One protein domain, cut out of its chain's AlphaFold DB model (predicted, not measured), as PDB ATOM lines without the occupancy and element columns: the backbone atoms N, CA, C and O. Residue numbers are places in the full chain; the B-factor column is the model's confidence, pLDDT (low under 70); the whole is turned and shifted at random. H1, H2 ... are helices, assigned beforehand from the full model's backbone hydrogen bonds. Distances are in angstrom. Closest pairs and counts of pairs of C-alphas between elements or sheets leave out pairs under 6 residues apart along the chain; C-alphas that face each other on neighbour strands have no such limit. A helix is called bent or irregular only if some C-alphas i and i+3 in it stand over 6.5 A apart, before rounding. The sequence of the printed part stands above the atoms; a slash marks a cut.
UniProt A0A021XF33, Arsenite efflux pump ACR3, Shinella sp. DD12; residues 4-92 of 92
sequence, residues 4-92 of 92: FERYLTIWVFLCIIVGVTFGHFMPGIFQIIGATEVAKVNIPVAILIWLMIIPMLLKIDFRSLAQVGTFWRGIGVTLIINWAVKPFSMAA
ATOM      1  N   PHE A   4      -4.744 -28.233  45.771       89.94
ATOM      2  CA  PHE A   4      -4.942 -28.237  44.323       89.94
ATOM      3  C   PHE A   4      -4.917 -29.652  43.727       89.94
ATOM      4  O   PHE A   4      -5.854 -30.026  43.028       89.94
ATOM      5  N   GLU A   5      -3.908 -30.466  44.055       92.06
ATOM      6  CA  GLU A   5      -3.809 -31.859  43.580       92.06
ATOM      7  C   GLU A   5      -5.001 -32.699  44.049       92.06
ATOM      8  O   GLU A   5      -5.547 -33.496  43.289       92.06
ATOM      9  N   ARG A   6      -5.444 -32.485  45.296       93.50
ATOM     10  CA  ARG A   6      -6.569 -33.221  45.888       93.50
ATOM     11  C   ARG A   6      -7.898 -32.953  45.178       93.50
ATOM     12  O   ARG A   6      -8.713 -33.864  45.070       93.50
ATOM     13  N   TYR A   7      -8.124 -31.724  44.722       95.56
ATOM     14  CA  TYR A   7      -9.376 -31.309  44.080       95.56
ATOM     15  C   TYR A   7      -9.211 -31.028  42.582       95.56
ATOM     16  O   TYR A   7     -10.028 -30.316  42.000       95.56
ATOM     17  N   LEU A   8      -8.182 -31.596  41.941       94.88
ATOM     18  CA  LEU A   8      -7.860 -31.348  40.533       94.88
ATOM     19  C   LEU A   8      -9.069 -31.580  39.617       94.88
ATOM     20  O   LEU A   8      -9.340 -30.763  38.749       94.88
ATOM     21  N   THR A   9      -9.846 -32.640  39.850       95.19
ATOM     22  CA  THR A   9     -11.056 -32.936  39.064       95.19
ATOM     23  C   THR A   9     -12.094 -31.815  39.135       95.19
ATOM     24  O   THR A   9     -12.676 -31.463  38.112       95.19
ATOM     25  N   ILE A  10     -12.303 -31.218  40.314       96.56
ATOM     26  CA  ILE A  10     -13.238 -30.096  40.495       96.56
ATOM     27  C   ILE A  10     -12.706 -28.858  39.775       96.56
ATOM     28  O   ILE A  10     -13.457 -28.198  39.063       96.56
ATOM     29  N   TRP A  11     -11.410 -28.571  39.904       96.00
ATOM     30  CA  TRP A  11     -10.779 -27.457  39.196       96.00
ATOM     31  C   TRP A  11     -10.881 -27.607  37.677       96.00
ATOM     32  O   TRP A  11     -11.280 -26.663  37.003       96.00
ATOM     33  N   VAL A  12     -10.598 -28.797  37.141       95.69
ATOM     34  CA  VAL A  12     -10.743 -29.098  35.708       95.69
ATOM     35  C   VAL A  12     -12.191 -28.899  35.263       95.69
ATOM     36  O   VAL A  12     -12.431 -28.239  34.255       95.69
ATOM     37  N   PHE A  13     -13.160 -29.403  36.028       97.06
ATOM     38  CA  PHE A  13     -14.581 -29.236  35.725       97.06
ATOM     39  C   PHE A  13     -15.007 -27.760  35.704       97.06
ATOM     40  O   PHE A  13     -15.671 -27.322  34.764       97.06
ATOM     41  N   LEU A  14     -14.569 -26.970  36.689       97.00
ATOM     42  CA  LEU A  14     -14.820 -25.528  36.725       97.00
ATOM     43  C   LEU A  14     -14.178 -24.811  35.532       97.00
ATOM     44  O   LEU A  14     -14.842 -23.995  34.898       97.00
ATOM     45  N   CYS A  15     -12.934 -25.143  35.176       95.50
ATOM     46  CA  CYS A  15     -12.266 -24.586  33.996       95.50
ATOM     47  C   CYS A  15     -13.025 -24.897  32.698       95.50
ATOM     48  O   CYS A  15     -13.118 -24.025  31.835       95.50
ATOM     49  N   ILE A  16     -13.595 -26.100  32.563       95.62
ATOM     50  CA  ILE A  16     -14.423 -26.473  31.405       95.62
ATOM     51  C   ILE A  16     -15.687 -25.612  31.354       95.62
ATOM     52  O   ILE A  16     -15.958 -25.012  30.316       95.62
ATOM     53  N   ILE A  17     -16.434 -25.505  32.463       96.81
ATOM     54  CA  ILE A  17     -17.657 -24.683  32.523       96.81
ATOM     55  C   ILE A  17     -17.337 -23.239  32.153       96.81
ATOM     56  O   ILE A  17     -17.951 -22.684  31.245       96.81
ATOM     57  N   VAL A  18     -16.344 -22.653  32.821       95.38
ATOM     58  CA  VAL A  18     -15.916 -21.273  32.591       95.38
ATOM     59  C   VAL A  18     -15.510 -21.082  31.129       95.38
ATOM     60  O   VAL A  18     -16.007 -20.164  30.479       95.38
ATOM     61  N   GLY A  19     -14.682 -21.973  30.578       90.88
ATOM     62  CA  GLY A  19     -14.240 -21.910  29.183       90.88
ATOM     63  C   GLY A  19     -15.394 -21.969  28.180       90.88
ATOM     64  O   GLY A  19     -15.435 -21.164  27.251       90.88
ATOM     65  N   VAL A  20     -16.367 -22.859  28.389       91.56
ATOM     66  CA  VAL A  20     -17.553 -22.983  27.525       91.56
ATOM     67  C   VAL A  20     -18.443 -21.745  27.630       91.56
ATOM     68  O   VAL A  20     -18.875 -21.210  26.608       91.56
ATOM     69  N   THR A  21     -18.694 -21.251  28.845       93.44
ATOM     70  CA  THR A  21     -19.506 -20.050  29.070       93.44
ATOM     71  C   THR A  21     -18.870 -18.821  28.412       93.44
ATOM     72  O   THR A  21     -19.548 -18.104  27.676       93.44
ATOM     73  N   PHE A  22     -17.563 -18.610  28.588       90.19
ATOM     74  CA  PHE A  22     -16.840 -17.531  27.908       90.19
ATOM     75  C   PHE A  22     -16.826 -17.700  26.385       90.19
ATOM     76  O   PHE A  22     -17.012 -16.713  25.671       90.19
ATOM     77  N   GLY A  23     -16.676 -18.929  25.885       87.19
ATOM     78  CA  GLY A  23     -16.766 -19.240  24.456       87.19
ATOM     79  C   GLY A  23     -18.110 -18.852  23.840       87.19
ATOM     80  O   GLY A  23     -18.152 -18.360  22.713       87.19
ATOM     81  N   HIS A  24     -19.198 -19.006  24.597       88.31
ATOM     82  CA  HIS A  24     -20.542 -18.634  24.163       88.31
ATOM     83  C   HIS A  24     -20.801 -17.118  24.228       88.31
ATOM     84  O   HIS A  24     -21.440 -16.567  23.335       88.31
ATOM     85  N   PHE A  25     -20.323 -16.424  25.268       90.31
ATOM     86  CA  PHE A  25     -20.543 -14.976  25.417       90.31
ATOM     87  C   PHE A  25     -19.610 -14.116  24.557       90.31
ATOM     88  O   PHE A  25     -19.979 -13.004  24.185       90.31
ATOM     89  N   MET A  26     -18.410 -14.606  24.235       88.62
ATOM     90  CA  MET A  26     -17.398 -13.861  23.476       88.62
ATOM     91  C   MET A  26     -16.858 -14.675  22.287       88.62
ATOM     92  O   MET A  26     -15.645 -14.884  22.186       88.62
ATOM     93  N   PRO A  27     -17.718 -15.110  21.344       83.56
ATOM     94  CA  PRO A  27     -17.316 -16.011  20.263       83.56
ATOM     95  C   PRO A  27     -16.225 -15.412  19.365       83.56
ATOM     96  O   PRO A  27     -15.350 -16.140  18.908       83.56
ATOM     97  N   GLY A  28     -16.212 -14.087  19.171       84.50
ATOM     98  CA  GLY A  28     -15.214 -13.408  18.336       84.50
ATOM     99  C   GLY A  28     -13.772 -13.583  18.828       84.50
ATOM    100  O   GLY A  28     -12.873 -13.792  18.019       84.50
ATOM    101  N   ILE A  29     -13.536 -13.580  20.146       81.31
ATOM    102  CA  ILE A  29     -12.189 -13.783  20.711       81.31
ATOM    103  C   ILE A  29     -11.727 -15.224  20.466       81.31
ATOM    104  O   ILE A  29     -10.607 -15.453  20.009       81.31
ATOM    105  N   PHE A  30     -12.603 -16.200  20.712       80.50
ATOM    106  CA  PHE A  30     -12.294 -17.614  20.493       80.50
ATOM    107  C   PHE A  30     -12.131 -17.952  19.008       80.50
ATOM    108  O   PHE A  30     -11.304 -18.794  18.674       80.50
ATOM    109  N   GLN A  31     -12.847 -17.266  18.115       80.69
ATOM    110  CA  GLN A  31     -12.663 -17.383  16.667       80.69
ATOM    111  C   GLN A  31     -11.306 -16.846  16.212       80.69
ATOM    112  O   GLN A  31     -10.666 -17.495  15.397       80.69
ATOM    113  N   ILE A  32     -10.824 -15.723  16.756       82.56
ATOM    114  CA  ILE A  32      -9.488 -15.190  16.429       82.56
ATOM    115  C   ILE A  32      -8.387 -16.143  16.923       82.56
ATOM    116  O   ILE A  32      -7.453 -16.460  16.185       82.56
ATOM    117  N   ILE A  33      -8.518 -16.651  18.152       81.69
ATOM    118  CA  ILE A  33      -7.583 -17.638  18.719       81.69
ATOM    119  C   ILE A  33      -7.630 -18.945  17.912       81.69
ATOM    120  O   ILE A  33      -6.590 -19.531  17.614       81.69
ATOM    121  N   GLY A  34      -8.829 -19.380  17.521       78.38
ATOM    122  CA  GLY A  34      -9.081 -20.538  16.662       78.38
ATOM    123  C   GLY A  34      -8.465 -20.392  15.271       78.38
ATOM    124  O   GLY A  34      -7.796 -21.308  14.803       78.38
ATOM    125  N   ALA A  35      -8.629 -19.215  14.664       80.75
ATOM    126  CA  ALA A  35      -8.112 -18.846  13.348       80.75
ATOM    127  C   ALA A  35      -6.599 -18.595  13.337       80.75
ATOM    128  O   ALA A  35      -6.007 -18.482  12.265       80.75
ATOM    129  N   THR A  36      -5.952 -18.551  14.507       84.69
ATOM    130  CA  THR A  36      -4.488 -18.590  14.626       84.69
ATOM    131  C   THR A  36      -3.999 -20.024  14.392       84.69
ATOM    132  O   THR A  36      -3.360 -20.651  15.242       84.69
ATOM    133  N   GLU A  37      -4.348 -20.574  13.234       84.81
ATOM    134  CA  GLU A  37      -3.919 -21.882  12.772       84.81
ATOM    135  C   GLU A  37      -3.019 -21.758  11.545       84.81
ATOM    136  O   GLU A  37      -3.241 -20.945  10.649       84.81
ATOM    137  N   VAL A  38      -1.986 -22.593  11.499       83.38
ATOM    138  CA  VAL A  38      -1.129 -22.757  10.323       83.38
ATOM    139  C   VAL A  38      -1.214 -24.219   9.925       83.38
ATOM    140  O   VAL A  38      -1.035 -25.095  10.765       83.38
ATOM    141  N   ALA A  39      -1.529 -24.498   8.659       82.50
ATOM    142  CA  ALA A  39      -1.700 -25.865   8.157       82.50
ATOM    143  C   ALA A  39      -2.689 -26.718   8.990       82.50
ATOM    144  O   ALA A  39      -2.444 -27.899   9.226       82.50
ATOM    145  N   LYS A  40      -3.814 -26.119   9.418       81.88
ATOM    146  CA  LYS A  40      -4.845 -26.738  10.283       81.88
ATOM    147  C   LYS A  40      -4.365 -27.088  11.701       81.88
ATOM    148  O   LYS A  40      -4.984 -27.899  12.385       81.88
ATOM    149  N   VAL A  41      -3.248 -26.504  12.142       84.81
ATOM    150  CA  VAL A  41      -2.717 -26.659  13.501       84.81
ATOM    151  C   VAL A  41      -2.885 -25.347  14.252       84.81
ATOM    152  O   VAL A  41      -2.249 -24.351  13.915       84.81
ATOM    153  N   ASN A  42      -3.720 -25.354  15.293       90.88
ATOM    154  CA  ASN A  42      -3.918 -24.195  16.157       90.88
ATOM    155  C   ASN A  42      -2.641 -23.907  16.967       90.88
ATOM    156  O   ASN A  42      -2.257 -24.693  17.838       90.88
ATOM    157  N   ILE A  43      -1.983 -22.786  16.671       92.62
ATOM    158  CA  ILE A  43      -0.677 -22.433  17.240       92.62
ATOM    159  C   ILE A  43      -0.751 -22.226  18.763       92.62
ATOM    160  O   ILE A  43       0.070 -22.822  19.466       92.62
ATOM    161  N   PRO A  44      -1.726 -21.469  19.313       91.06
ATOM    162  CA  PRO A  44      -1.903 -21.359  20.761       91.06
ATOM    163  C   PRO A  44      -2.013 -22.716  21.469       91.06
ATOM    164  O   PRO A  44      -1.302 -22.970  22.443       91.06
ATOM    165  N   VAL A  45      -2.858 -23.614  20.958       91.00
ATOM    166  CA  VAL A  45      -3.040 -24.954  21.535       91.00
ATOM    167  C   VAL A  45      -1.765 -25.789  21.406       91.00
ATOM    168  O   VAL A  45      -1.378 -26.461  22.362       91.00
ATOM    169  N   ALA A  46      -1.069 -25.717  20.270       91.81
ATOM    170  CA  ALA A  46       0.187 -26.431  20.063       91.81
ATOM    171  C   ALA A  46       1.259 -26.022  21.088       91.81
ATOM    172  O   ALA A  46       1.926 -26.893  21.648       91.81
ATOM    173  N   ILE A  47       1.387 -24.724  21.385       94.19
ATOM    174  CA  ILE A  47       2.317 -24.215  22.405       94.19
ATOM    175  C   ILE A  47       1.961 -24.767  23.790       94.19
ATOM    176  O   ILE A  47       2.846 -25.248  24.501       94.19
ATOM    177  N   LEU A  48       0.677 -24.749  24.167       93.50
ATOM    178  CA  LEU A  48       0.215 -25.275  25.459       93.50
ATOM    179  C   LEU A  48       0.507 -26.775  25.610       93.50
ATOM    180  O   LEU A  48       0.970 -27.215  26.664       93.50
ATOM    181  N   ILE A  49       0.289 -27.559  24.550       93.81
ATOM    182  CA  ILE A  49       0.601 -28.993  24.538       93.81
ATOM    183  C   ILE A  49       2.115 -29.219  24.660       93.81
ATOM    184  O   ILE A  49       2.544 -30.049  25.462       93.81
ATOM    185  N   TRP A  50       2.940 -28.470  23.924       95.25
ATOM    186  CA  TRP A  50       4.400 -28.576  24.021       95.25
ATOM    187  C   TRP A  50       4.923 -28.229  25.415       95.25
ATOM    188  O   TRP A  50       5.767 -28.953  25.944       95.25
ATOM    189  N   LEU A  51       4.379 -27.181  26.039       95.81
ATOM    190  CA  LEU A  51       4.699 -26.806  27.417       95.81
ATOM    191  C   LEU A  51       4.414 -27.962  28.388       95.81
ATOM    192  O   LEU A  51       5.187 -28.179  29.316       95.81
ATOM    193  N   MET A  52       3.362 -28.750  28.147       94.44
ATOM    194  CA  MET A  52       3.046 -29.942  28.939       94.44
ATOM    195  C   MET A  52       3.979 -31.133  28.644       94.44
ATOM    196  O   MET A  52       4.352 -31.863  29.563       94.44
ATOM    197  N   ILE A  53       4.373 -31.339  27.383       94.75
ATOM    198  CA  ILE A  53       5.193 -32.486  26.955       94.75
ATOM    199  C   ILE A  53       6.661 -32.343  27.389       94.75
ATOM    200  O   ILE A  53       7.240 -33.305  27.895       94.75
ATOM    201  N   ILE A  54       7.265 -31.160  27.235       95.25
ATOM    202  CA  ILE A  54       8.683 -30.908  27.562       95.25
ATOM    203  C   ILE A  54       9.079 -31.391  28.972       95.25
ATOM    204  O   ILE A  54      10.027 -32.173  29.077       95.25
ATOM    205  N   PRO A  55       8.391 -31.004  30.064       92.94
ATOM    206  CA  PRO A  55       8.774 -31.431  31.408       92.94
ATOM    207  C   PRO A  55       8.599 -32.937  31.618       92.94
ATOM    208  O   PRO A  55       9.290 -33.513  32.456       92.94
ATOM    209  N   MET A  56       7.694 -33.588  30.881       92.62
ATOM    210  CA  MET A  56       7.552 -35.041  30.919       92.62
ATOM    211  C   MET A  56       8.737 -35.727  30.230       92.62
ATOM    212  O   MET A  56       9.280 -36.677  30.788       92.62
ATOM    213  N   LEU A  57       9.185 -35.215  29.078       90.81
ATOM    214  CA  LEU A  57      10.348 -35.742  28.351       90.81
ATOM    215  C   LEU A  57      11.642 -35.626  29.164       90.81
ATOM    216  O   LEU A  57      12.426 -36.569  29.200       90.81
ATOM    217  N   LEU A  58      11.839 -34.508  29.867       91.00
ATOM    218  CA  LEU A  58      13.016 -34.295  30.720       91.00
ATOM    219  C   LEU A  58      13.092 -35.264  31.913       91.00
ATOM    220  O   LEU A  58      14.163 -35.439  32.486       91.00
ATOM    221  N   LYS A  59      11.972 -35.887  32.297       88.19
ATOM    222  CA  LYS A  59      11.912 -36.881  33.381       88.19
ATOM    223  C   LYS A  59      12.220 -38.308  32.918       88.19
ATOM    224  O   LYS A  59      12.245 -39.209  33.754       88.19
ATOM    225  N   ILE A  60      12.410 -38.539  31.617       86.56
ATOM    226  CA  ILE A  60      12.672 -39.875  31.075       86.56
ATOM    227  C   ILE A  60      14.132 -40.260  31.334       86.56
ATOM    228  O   ILE A  60      15.053 -39.580  30.888       86.56
ATOM    229  N   ASP A  61      14.341 -41.394  32.005       87.00
ATOM    230  CA  ASP A  61      15.658 -42.016  32.135       87.00
ATOM    231  C   ASP A  61      15.930 -42.942  30.938       87.00
ATOM    232  O   ASP A  61      15.308 -43.996  30.767       87.00
ATOM    233  N   PHE A  62      16.898 -42.562  30.104       84.38
ATOM    234  CA  PHE A  62      17.312 -43.341  28.936       84.38
ATOM    235  C   PHE A  62      17.869 -44.729  29.295       84.38
ATOM    236  O   PHE A  62      17.798 -45.638  28.466       84.38
ATOM    237  N   ARG A  63      18.378 -44.943  30.519       83.75
ATOM    238  CA  ARG A  63      18.831 -46.274  30.965       83.75
ATOM    239  C   ARG A  63      17.664 -47.238  31.136       83.75
ATOM    240  O   ARG A  63      17.784 -48.406  30.767       83.75
ATOM    241  N   SER A  64      16.527 -46.757  31.638       81.31
ATOM    242  CA  SER A  64      15.301 -47.555  31.751       81.31
ATOM    243  C   SER A  64      14.742 -47.934  30.379       81.31
ATOM    244  O   SER A  64      14.156 -49.005  30.232       81.31
ATOM    245  N   LEU A  65      14.984 -47.109  29.352       82.19
ATOM    246  CA  LEU A  65      14.553 -47.388  27.982       82.19
ATOM    247  C   LEU A  65      15.192 -48.670  27.414       82.19
ATOM    248  O   LEU A  65      14.539 -49.416  26.689       82.19
ATOM    249  N   ALA A  66      16.434 -48.983  27.798       81.25
ATOM    250  CA  ALA A  66      17.115 -50.209  27.367       81.25
ATOM    251  C   ALA A  66      16.453 -51.492  27.910       81.25
ATOM    252  O   ALA A  66      16.588 -52.560  27.317       81.25
ATOM    253  N   GLN A  67      15.711 -51.394  29.017       82.81
ATOM    254  CA  GLN A  67      15.017 -52.527  29.636       82.81
ATOM    255  C   GLN A  67      13.597 -52.726  29.092       82.81
ATOM    256  O   GLN A  67      12.966 -53.729  29.392       82.81
ATOM    257  N   VAL A  68      13.088 -51.827  28.249       82.62
ATOM    258  CA  VAL A  68      11.716 -51.876  27.706       82.62
ATOM    259  C   VAL A  68      11.425 -53.198  26.982       82.62
ATOM    260  O   VAL A  68      10.319 -53.729  27.079       82.62
ATOM    261  N   GLY A  69      12.427 -53.794  26.330       81.44
ATOM    262  CA  GLY A  69      12.289 -55.082  25.643       81.44
ATOM    263  C   GLY A  69      11.939 -56.264  26.560       81.44
ATOM    264  O   GLY A  69      11.293 -57.208  26.105       81.44
ATOM    265  N   THR A  70      12.280 -56.223  27.854       87.25
ATOM    266  CA  THR A  70      11.914 -57.310  28.785       87.25
ATOM    267  C   THR A  70      10.407 -57.347  29.062       87.25
ATOM    268  O   THR A  70       9.861 -58.414  29.342       87.25
ATOM    269  N   PHE A  71       9.707 -56.220  28.881       87.88
ATOM    270  CA  PHE A  71       8.261 -56.077  29.082       87.88
ATOM    271  C   PHE A  71       7.463 -56.049  27.764       87.88
ATOM    272  O   PHE A  71       6.360 -55.495  27.707       87.88
ATOM    273  N   TRP A  72       7.984 -56.674  26.700       88.94
ATOM    274  CA  TRP A  72       7.407 -56.599  25.349       88.94
ATOM    275  C   TRP A  72       5.929 -57.008  25.269       88.94
ATOM    276  O   TRP A  72       5.171 -56.397  24.522       88.94
ATOM    277  N   ARG A  73       5.488 -58.001  26.061       91.25
ATOM    278  CA  ARG A  73       4.083 -58.448  26.075       91.25
ATOM    279  C   ARG A  73       3.144 -57.353  26.585       91.25
ATOM    280  O   ARG A  73       2.125 -57.086  25.958       91.25
ATOM    281  N   GLY A  74       3.496 -56.702  27.696       91.56
ATOM    282  CA  GLY A  74       2.681 -55.636  28.287       91.56
ATOM    283  C   GLY A  74       2.649 -54.386  27.410       91.56
ATOM    284  O   GLY A  74       1.586 -53.802  27.184       91.56
ATOM    285  N   ILE A  75       3.801 -54.015  26.852       91.69
ATOM    286  CA  ILE A  75       3.910 -52.878  25.934       91.69
ATOM    287  C   ILE A  75       3.147 -53.158  24.644       91.69
ATOM    288  O   ILE A  75       2.388 -52.300  24.209       91.69
ATOM    289  N   GLY A  76       3.281 -54.356  24.068       94.06
ATOM    290  CA  GLY A  76       2.576 -54.751  22.850       94.06
ATOM    291  C   GLY A  76       1.061 -54.661  23.007       94.06
ATOM    292  O   GLY A  76       0.399 -54.033  22.186       94.06
ATOM    293  N   VAL A  77       0.514 -55.195  24.105       95.00
ATOM    294  CA  VAL A  77      -0.923 -55.085  24.405       95.00
ATOM    295  C   VAL A  77      -1.341 -53.621  24.562       95.00
ATOM    296  O   VAL A  77      -2.322 -53.199  23.954       95.00
ATOM    297  N   THR A  78      -0.579 -52.824  25.314       94.25
ATOM    298  CA  THR A  78      -0.881 -51.397  25.510       94.25
ATOM    299  C   THR A  78      -0.848 -50.632  24.187       94.25
ATOM    300  O   THR A  78      -1.734 -49.820  23.932       94.25
ATOM    301  N   LEU A  79       0.133 -50.909  23.325       94.38
ATOM    302  CA  LEU A  79       0.280 -50.268  22.024       94.38
ATOM    303  C   LEU A  79      -0.878 -50.645  21.096       94.38
ATOM    304  O   LEU A  79      -1.475 -49.760  20.494       94.38
ATOM    305  N   ILE A  80      -1.249 -51.927  21.034       96.00
ATOM    306  CA  ILE A  80      -2.383 -52.405  20.231       96.00
ATOM    307  C   ILE A  80      -3.682 -51.752  20.706       96.00
ATOM    308  O   ILE A  80      -4.436 -51.216  19.898       96.00
ATOM    309  N   ILE A  81      -3.949 -51.743  22.010       95.19
ATOM    310  CA  ILE A  81      -5.178 -51.138  22.534       95.19
ATOM    311  C   ILE A  81      -5.185 -49.627  22.272       95.19
ATOM    312  O   ILE A  81      -6.189 -49.083  21.821       95.19
ATOM    313  N   ASN A  82      -4.070 -48.938  22.526       95.69
ATOM    314  CA  ASN A  82      -4.004 -47.481  22.425       95.69
ATOM    315  C   ASN A  82      -4.003 -46.984  20.972       95.69
ATOM    316  O   ASN A  82      -4.663 -45.991  20.682       95.69
ATOM    317  N   TRP A  83      -3.314 -47.678  20.066       93.19
ATOM    318  CA  TRP A  83      -3.112 -47.227  18.686       93.19
ATOM    319  C   TRP A  83      -3.947 -47.971  17.651       93.19
ATOM    320  O   TRP A  83      -4.302 -47.367  16.646       93.19
ATOM    321  N   ALA A  84      -4.281 -49.246  17.863       93.31
ATOM    322  CA  ALA A  84      -5.175 -49.962  16.957       93.31
ATOM    323  C   ALA A  84      -6.623 -49.837  17.431       93.31
ATOM    324  O   ALA A  84      -7.456 -49.367  16.679       93.31
ATOM    325  N   VAL A  85      -6.945 -50.185  18.679       94.44
ATOM    326  CA  VAL A  85      -8.355 -50.254  19.115       94.44
ATOM    327  C   VAL A  85      -8.958 -48.869  19.366       94.44
ATOM    328  O   VAL A  85     -10.035 -48.558  18.856       94.44
ATOM    329  N   LYS A  86      -8.276 -48.019  20.143       91.94
ATOM    330  CA  LYS A  86      -8.827 -46.735  20.601       91.94
ATOM    331  C   LYS A  86      -9.236 -45.790  19.454       91.94
ATOM    332  O   LYS A  86     -10.317 -45.219  19.570       91.94
ATOM    333  N   PRO A  87      -8.470 -45.618  18.354       91.50
ATOM    334  CA  PRO A  87      -8.879 -44.732  17.260       91.50
ATOM    335  C   PRO A  87     -10.168 -45.177  16.570       91.50
ATOM    336  O   PRO A  87     -11.035 -44.344  16.326       91.50
ATOM    337  N   PHE A  88     -10.336 -46.480  16.324       92.94
ATOM    338  CA  PHE A  88     -11.571 -46.996  15.726       92.94
ATOM    339  C   PHE A  88     -12.745 -46.946  16.704       92.94
ATOM    340  O   PHE A  88     -13.863 -46.670  16.289       92.94
ATOM    341  N   SER A  89     -12.497 -47.128  18.005       90.94
ATOM    342  CA  SER A  89     -13.542 -47.006  19.028       90.94
ATOM    343  C   SER A  89     -14.063 -45.578  19.214       90.94
ATOM    344  O   SER A  89     -15.172 -45.428  19.706       90.94
ATOM    345  N   MET A  90     -13.275 -44.544  18.901       90.69
ATOM    346  CA  MET A  90     -13.724 -43.142  18.968       90.69
ATOM    347  C   MET A  90     -14.422 -42.686  17.682       90.69
ATOM    348  O   MET A  90     -15.094 -41.660  17.688       90.69
ATOM    349  N   ALA A  91     -14.199 -43.404  16.578       81.81
ATOM    350  CA  ALA A  91     -14.775 -43.102  15.272       81.81
ATOM    351  C   ALA A  91     -16.111 -43.825  15.010       81.81
ATOM    352  O   ALA A  91     -16.773 -43.498  14.027       81.81
ATOM    353  N   ALA A  92     -16.469 -44.805  15.848       62.16
ATOM    354  CA  ALA A  92     -17.743 -45.527  15.833       62.16
ATOM    355  C   ALA A  92     -18.747 -44.878  16.796       62.16
ATOM    356  O   ALA A  92     -19.941 -44.829  16.430       62.16
TER     357      ALA A  92
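What this domain is: This is residues 4 to 92 of the 92 residues of the protein "Arsenite efflux pump ACR3" of Shinella sp. DD12 (UniProt A0A021XF33). Five helices are strung one after another in a wide, open loop round an empty middle, with no two of them packed together. H1 runs to a corner with H2, H3 leads away on the far side of that corner, and little H4 makes the turn into the long helix H5, which runs back toward the side of H1 and H2 but stays apart from both. The printed part has 89 residues with five named helices in the order H1 H2 H3 H4 H5 and no named strand, and its class is all helix. The whole is extended, with a radius of gyration of the C-alphas of 18.8 A, and its spans of 53 by 35 by 26 A are only just elongated.

Where its parts are: H1, residues 8 to 25, begins at C-alpha 8 at (-7.860, -31.348, 40.533) and is 25.6 A long from first to last C-alpha. H2 is residues 27 to 35, 11.9 A. Between H2 and the next helix, residues 37 to 38 pair with residues 41 to 42, antiparallel. H3, residues 43 to 57, begins at C-alpha 43 at (-0.677, -22.433, 17.240) and is 20.5 A long; it is neither bent nor irregular, but only just: C-alphas 52 and 55 are 6.4 A apart. H4 is residues 62 to 65, 5.0 A. H5, residues 68 to 91, is the longest helix, 30.6 A, and ends at C-alpha 91 at (-14.775, -43.102, 15.272). H5 is irregular, with C-alphas 70 and 73 8.4 A apart, and has a kink of 59 degrees near residue 75.

How they stand to each other: H1 and H2 are close but not clearly touching; their closest C-alphas, those of Gly 23 and Phe 30, are 6.2 A apart. Their lines are about perpendicular, at 74 degrees. H2 and H3 are also close but not clearly touching, with Ile 33 and Pro 44 closest, their C-alphas 7.1 A apart. These two run the same way at a steep tilt of 64 degrees. H3 and H4 are apart, and H4 and H5 meet only through their link. H5 is apart from H1, H2 and H3, and H1 is apart from H3. In H1 and H2 every O i to N i+4 pair is within hydrogen-bond range, in H3 9 of 11 and in H5 14 of 20; H4 is too short for such a pair, and its one O i to N i+3 pair is within range.

The domain as a whole: The two C-alphas farthest apart, those of Phe 25 and Thr 70, are 53.5 A apart. The printed part has no cut; the links H1 to H2, H3 to H4 and H4 to H5 are tight, and H2 to H3 is short. The mean pLDDT of the printed part is 89.6, and residue 92, the chain's last, is under 70.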